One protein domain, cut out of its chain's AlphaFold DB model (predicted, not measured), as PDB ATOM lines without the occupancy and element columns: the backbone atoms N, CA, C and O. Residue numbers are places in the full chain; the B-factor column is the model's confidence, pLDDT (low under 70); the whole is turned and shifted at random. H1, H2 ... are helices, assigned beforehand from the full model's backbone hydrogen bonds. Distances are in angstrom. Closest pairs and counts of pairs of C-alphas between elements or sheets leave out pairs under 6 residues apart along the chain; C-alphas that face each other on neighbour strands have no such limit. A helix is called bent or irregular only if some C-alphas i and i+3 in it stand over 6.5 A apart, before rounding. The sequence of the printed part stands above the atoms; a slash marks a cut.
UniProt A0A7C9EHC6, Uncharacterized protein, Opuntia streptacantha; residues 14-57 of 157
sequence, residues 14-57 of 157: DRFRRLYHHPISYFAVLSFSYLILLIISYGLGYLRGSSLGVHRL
ATOM      1  N   ASP A  14      71.022 -17.113 -14.935       56.34
ATOM      2  CA  ASP A  14      71.307 -16.022 -15.882       56.34
ATOM      3  C   ASP A  14      71.014 -14.623 -15.321       56.34
ATOM      4  O   ASP A  14      71.604 -13.623 -15.750       56.34
ATOM      5  N   ARG A  15      70.110 -14.519 -14.341       57.34
ATOM      6  CA  ARG A  15      69.841 -13.253 -13.648       57.34
ATOM      7  C   ARG A  15      70.974 -12.903 -12.674       57.34
ATOM      8  O   ARG A  15      71.378 -11.744 -12.623       57.34
ATOM      9  N   PHE A  16      71.556 -13.900 -12.002       56.66
ATOM     10  CA  PHE A  16      72.762 -13.730 -11.178       56.66
ATOM     11  C   PHE A  16      73.999 -13.372 -12.012       56.66
ATOM     12  O   PHE A  16      74.761 -12.483 -11.637       56.66
ATOM     13  N   ARG A  17      74.173 -13.992 -13.185       55.16
ATOM     14  CA  ARG A  17      75.307 -13.716 -14.081       55.16
ATOM     15  C   ARG A  17      75.302 -12.277 -14.620       55.16
ATOM     16  O   ARG A  17      76.364 -11.678 -14.755       55.16
ATOM     17  N   ARG A  18      74.126 -11.680 -14.857       54.59
ATOM     18  CA  ARG A  18      74.005 -10.264 -15.268       54.59
ATOM     19  C   ARG A  18      74.263  -9.257 -14.146       54.59
ATOM     20  O   ARG A  18      74.764  -8.175 -14.426       54.59
ATOM     21  N   LEU A  19      73.983  -9.613 -12.894       55.75
ATOM     22  CA  LEU A  19      74.318  -8.775 -11.735       55.75
ATOM     23  C   LEU A  19      75.827  -8.735 -11.448       55.75
ATOM     24  O   LEU A  19      76.320  -7.740 -10.925       55.75
ATOM     25  N   TYR A  20      76.565  -9.777 -11.840       52.22
ATOM     26  CA  TYR A  20      78.009  -9.896 -11.614       52.22
ATOM     27  C   TYR A  20      78.877  -9.246 -12.709       52.22
ATOM     28  O   TYR A  20      80.083  -9.099 -12.542       52.22
ATOM     29  N   HIS A  21      78.277  -8.845 -13.835       55.22
ATOM     30  CA  HIS A  21      78.998  -8.283 -14.985       55.22
ATOM     31  C   HIS A  21      79.150  -6.755 -14.960       55.22
ATOM     32  O   HIS A  21      79.750  -6.190 -15.873       55.22
ATOM     33  N   HIS A  22      78.650  -6.074 -13.926       59.00
ATOM     34  CA  HIS A  22      78.907  -4.646 -13.763       59.00
ATOM     35  C   HIS A  22      80.244  -4.441 -13.034       59.00
ATOM     36  O   HIS A  22      80.398  -4.963 -11.927       59.00
ATOM     37  N   PRO A  23      81.183  -3.635 -13.567       62.25
ATOM     38  CA  PRO A  23      82.465  -3.365 -12.903       62.25
ATOM     39  C   PRO A  23      82.276  -2.845 -11.466       62.25
ATOM     40  O   PRO A  23      83.054  -3.166 -10.575       62.25
ATOM     41  N   ILE A  24      81.171  -2.137 -11.220       67.19
ATOM     42  CA  ILE A  24      80.760  -1.608  -9.912       67.19
ATOM     43  C   ILE A  24      80.477  -2.732  -8.892       67.19
ATOM     44  O   ILE A  24      80.802  -2.590  -7.716       67.19
ATOM     45  N   SER A  25      79.925  -3.871  -9.329       71.44
ATOM     46  CA  SER A  25      79.648  -5.025  -8.462       71.44
ATOM     47  C   SER A  25      80.940  -5.710  -8.011       71.44
ATOM     48  O   SER A  25      81.082  -6.050  -6.840       71.44
ATOM     49  N   TYR A  26      81.927  -5.817  -8.903       80.19
ATOM     50  CA  TYR A  26      83.224  -6.412  -8.582       80.19
ATOM     51  C   TYR A  26      84.006  -5.580  -7.556       80.19
ATOM     52  O   TYR A  26      84.523  -6.130  -6.585       80.19
ATOM     53  N   PHE A  27      84.027  -4.251  -7.712       79.25
ATOM     54  CA  PHE A  27      84.646  -3.357  -6.727       79.25
ATOM     55  C   PHE A  27      83.961  -3.432  -5.359       79.25
ATOM     56  O   PHE A  27      84.647  -3.467  -4.338       79.25
ATOM     57  N   ALA A  28      82.629  -3.515  -5.330       83.50
ATOM     58  CA  ALA A  28      81.889  -3.681  -4.085       83.50
ATOM     59  C   ALA A  28      82.232  -5.017  -3.405       83.50
ATOM     60  O   ALA A  28      82.585  -5.030  -2.228       83.50
ATOM     61  N   VAL A  29      82.208  -6.132  -4.141       84.88
ATOM     62  CA  VAL A  29      82.527  -7.466  -3.604       84.88
ATOM     63  C   VAL A  29      83.966  -7.533  -3.089       84.88
ATOM     64  O   VAL A  29      84.186  -8.018  -1.979       84.88
ATOM     65  N   LEU A  30      84.936  -6.992  -3.833       84.25
ATOM     66  CA  LEU A  30      86.327  -6.913  -3.380       84.25
ATOM     67  C   LEU A  30      86.463  -6.079  -2.103       84.25
ATOM     68  O   LEU A  30      87.110  -6.522  -1.155       84.25
ATOM     69  N   SER A  31      85.811  -4.917  -2.042       90.19
ATOM     70  CA  SER A  31      85.841  -4.043  -0.866       90.19
ATOM     71  C   SER A  31      85.246  -4.724   0.372       90.19
ATOM     72  O   SER A  31      85.897  -4.769   1.417       90.19
ATOM     73  N   PHE A  32      84.065  -5.340   0.253       91.56
ATOM     74  CA  PHE A  32      83.453  -6.082   1.358       91.56
ATOM     75  C   PHE A  32      84.307  -7.276   1.788       91.56
ATOM     76  O   PHE A  32      84.494  -7.486   2.985       91.56
ATOM     77  N   SER A  33      84.882  -8.023   0.840       93.50
ATOM     78  CA  SER A  33      85.762  -9.153   1.159       93.50
ATOM     79  C   SER A  33      87.015  -8.710   1.924       93.50
ATOM     80  O   SER A  33      87.390  -9.342   2.910       93.50
ATOM     81  N   TYR A  34      87.610  -7.576   1.542       94.69
ATOM     82  CA  TYR A  34      88.766  -6.999   2.220       94.69
ATOM     83  C   TYR A  34      88.426  -6.564   3.649       94.69
ATOM     84  O   TYR A  34      89.159  -6.890   4.581       94.69
ATOM     85  N   LEU A  35      87.290  -5.886   3.847       95.50
ATOM     86  CA  LEU A  35      86.841  -5.473   5.182       95.50
ATOM     87  C   LEU A  35      86.572  -6.675   6.093       95.50
ATOM     88  O   LEU A  35      86.960  -6.654   7.260       95.50
ATOM     89  N   ILE A  36      85.971  -7.743   5.564       94.75
ATOM     90  CA  ILE A  36      85.741  -8.985   6.311       94.75
ATOM     91  C   ILE A  36      87.075  -9.613   6.737       94.75
ATOM     92  O   ILE A  36      87.240  -9.962   7.905       94.75
ATOM     93  N   LEU A  37      88.052  -9.713   5.831       94.00
ATOM     94  CA  LEU A  37      89.383 -10.247   6.150       94.00
ATOM     95  C   LEU A  37      90.128  -9.386   7.181       94.00
ATOM     96  O   LEU A  37      90.808  -9.919   8.063       94.00
ATOM     97  N   LEU A  38      89.971  -8.064   7.120       93.94
ATOM     98  CA  LEU A  38      90.554  -7.141   8.092       93.94
ATOM     99  C   LEU A  38      89.933  -7.344   9.480       93.94
ATOM    100  O   LEU A  38      90.662  -7.466  10.460       93.94
ATOM    101  N   ILE A  39      88.608  -7.481   9.570       94.81
ATOM    102  CA  ILE A  39      87.913  -7.756  10.836       94.81
ATOM    103  C   ILE A  39      88.320  -9.120  11.404       94.81
ATOM    104  O   ILE A  39      88.579  -9.225  12.599       94.81
ATOM    105  N   ILE A  40      88.422 -10.159  10.569       92.81
ATOM    106  CA  ILE A  40      88.837 -11.498  11.010       92.81
ATOM    107  C   ILE A  40      90.284 -11.483  11.507       92.81
ATOM    108  O   ILE A  40      90.561 -12.022  12.574       92.81
ATOM    109  N   SER A  41      91.209 -10.859  10.776       92.12
ATOM    110  CA  SER A  41      92.618 -10.790  11.187       92.12
ATOM    111  C   SER A  41      92.809  -9.947  12.450       92.12
ATOM    112  O   SER A  41      93.530 -10.367  13.356       92.12
ATOM    113  N   TYR A  42      92.103  -8.818  12.567       90.56
ATOM    114  CA  TYR A  42      92.076  -8.004  13.779       90.56
ATOM    115  C   TYR A  42      91.465  -8.765  14.959       90.56
ATOM    116  O   TYR A  42      92.032  -8.770  16.046       90.56
ATOM    117  N   GLY A  43      90.353  -9.471  14.740       86.94
ATOM    118  CA  GLY A  43      89.697 -10.306  15.744       86.94
ATOM    119  C   GLY A  43      90.576 -11.470  16.200       86.94
ATOM    120  O   GLY A  43      90.717 -11.690  17.396       86.94
ATOM    121  N   LEU A  44      91.239 -12.175  15.281       81.06
ATOM    122  CA  LEU A  44      92.201 -13.234  15.602       81.06
ATOM    123  C   LEU A  44      93.431 -12.685  16.330       81.06
ATOM    124  O   LEU A  44      93.905 -13.312  17.273       81.06
ATOM    125  N   GLY A  45      93.922 -11.508  15.941       78.88
ATOM    126  CA  GLY A  45      94.978 -10.792  16.656       78.88
ATOM    127  C   GLY A  45      94.546 -10.402  18.068       78.88
ATOM    128  O   GLY A  45      95.298 -10.610  19.017       78.88
ATOM    129  N   TYR A  46      93.308  -9.933  18.230       75.25
ATOM    130  CA  TYR A  46      92.725  -9.616  19.527       75.25
ATOM    131  C   TYR A  46      92.516 -10.871  20.369       75.25
ATOM    132  O   TYR A  46      92.807 -10.837  21.552       75.25
ATOM    133  N   LEU A  47      92.099 -12.000  19.795       65.81
ATOM    134  CA  LEU A  47      91.987 -13.282  20.500       65.81
ATOM    135  C   LEU A  47      93.363 -13.835  20.899       65.81
ATOM    136  O   LEU A  47      93.518 -14.358  22.000       65.81
ATOM    137  N   ARG A  48      94.381 -13.665  20.046       63.94
ATOM    138  CA  ARG A  48      95.771 -14.047  20.340       63.94
ATOM    139  C   ARG A  48      96.378 -13.161  21.435       63.94
ATOM    140  O   ARG A  48      97.035 -13.681  22.336       63.94
ATOM    141  N   GLY A  49      96.091 -11.857  21.416       56.12
ATOM    142  CA  GLY A  49      96.465 -10.896  22.463       56.12
ATOM    143  C   GLY A  49      95.632 -11.009  23.748       56.12
ATOM    144  O   GLY A  49      96.141 -10.770  24.838       56.12
ATOM    145  N   SER A  50      94.379 -11.458  23.646       54.72
ATOM    146  CA  SER A  50      93.445 -11.699  24.760       54.72
ATOM    147  C   SER A  50      93.519 -13.125  25.299       54.72
ATOM    148  O   SER A  50      92.674 -13.539  26.097       54.72
ATOM    149  N   SER A  51      94.571 -13.873  24.947       54.06
ATOM    150  CA  SER A  51      94.899 -15.159  25.572       54.06
ATOM    151  C   SER A  51      95.089 -15.065  27.095       54.06
ATOM    152  O   SER A  51      95.206 -16.100  27.737       54.06
ATOM    153  N   LEU A  52      94.986 -13.875  27.702       53.66
ATOM    154  CA  LEU A  52      94.743 -13.640  29.132       53.66
ATOM    155  C   LEU A  52      93.702 -14.581  29.780       53.66
ATOM    156  O   LEU A  52      93.800 -14.823  30.982       53.66
ATOM    157  N   GLY A  53      92.743 -15.139  29.029       52.38
ATOM    158  CA  GLY A  53      91.803 -16.157  29.531       52.38
ATOM    159  C   GLY A  53      92.331 -17.601  29.509       52.38
ATOM    160  O   GLY A  53      92.158 -18.341  30.476       52.38
ATOM    161  N   VAL A  54      93.017 -18.008  28.437       49.34
ATOM    162  CA  VAL A  54      93.506 -19.390  28.247       49.34
ATOM    163  C   VAL A  54      94.874 -19.594  28.914       49.34
ATOM    164  O   VAL A  54      95.101 -20.624  29.545       49.34
ATOM    165  N   HIS A  55      95.744 -18.576  28.910       45.75
ATOM    166  CA  HIS A  55      96.984 -18.570  29.691       45.75
ATOM    167  C   HIS A  55      96.716 -18.595  31.197       45.75
ATOM    168  O   HIS A  55      97.476 -19.232  31.917       45.75
ATOM    169  N   ARG A  56      95.636 -17.966  31.690       42.84
ATOM    170  CA  ARG A  56      95.260 -18.049  33.114       42.84
ATOM    171  C   ARG A  56      94.810 -19.446  33.520       42.84
ATOM    172  O   ARG A  56      95.141 -19.868  34.623       42.84
ATOM    173  N   LEU A  57      94.090 -20.166  32.658       48.31
ATOM    174  CA  LEU A  57      93.697 -21.549  32.938       48.31
ATOM    175  C   LEU A  57      94.909 -22.492  32.903       48.31
ATOM    176  O   LEU A  57      95.049 -23.326  33.796       48.31
TER     177      LEU A  57
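AT A GLANCE: This is residues 14 to 57 of the 157 residues of an uncharacterized protein of Opuntia streptacantha (UniProt A0A7C9EHC6). One long helix, H2, makes most of a thin rod, and a short helix stands at each end of it: H1, which turns off at a corner, and H3, which is no more than a small turn. The two short helices are far from each other, and no helix packs on another. The printed part has 44 residues with three named helices, in the order H1, H2, H3, and no named strand; the class is all helix. The whole is extended, with a radius of gyration of the C-alphas of 17.9 A, and spans 54 by 17 by 6 A.

IN THESE COORDINATES: H2 holds residues 23 to 49 and measures 38.8 A from C-alpha 23 at (82.465, -3.365, -12.903) to C-alpha 49 at (96.465, -10.896, 22.463). Before it comes H1, residues 14 to 19, which begins with C-alpha 14 at (71.307, -16.022, -15.882) and is 8.9 A long. After it comes H3, residues 54 to 57, 5.2 A long, which ends with C-alpha 57 at (93.697, -21.549, 32.938). No helix is bent.

HOW THE PARTS SIT: H2 touches no helix. H1 is close to H2 but not clearly touching it, with 1 pair of C-alphas within 8 A: those of Leu 19 and Ser 25, 7.3 A apart. Their lines are about perpendicular, at 75 degrees. H3 is apart from H2, and H1 and H3 are apart too. In H1 and H2 every O i to N i+4 pair is within hydrogen-bond range; H3, with 4 residues, is too short for such a pair, and its 1 O i to N i+3 pair is within range.

THE WHOLE: The C-alphas of Asp 14 and Arg 56, the two farthest apart, are 54.6 A from each other. The printed part has no cut. The links H1 to H2, with 3 residues, and H2 to H3, with 4, are both tight. Residues 14 to 19, 21 to 28 and 30 to 57 stand free. The mean pLDDT of the printed part is 71.4, and residues 14 to 24 and 47 to 57 are under 70; the mean is 83 in H2, 56 in H1 and 47 in H3.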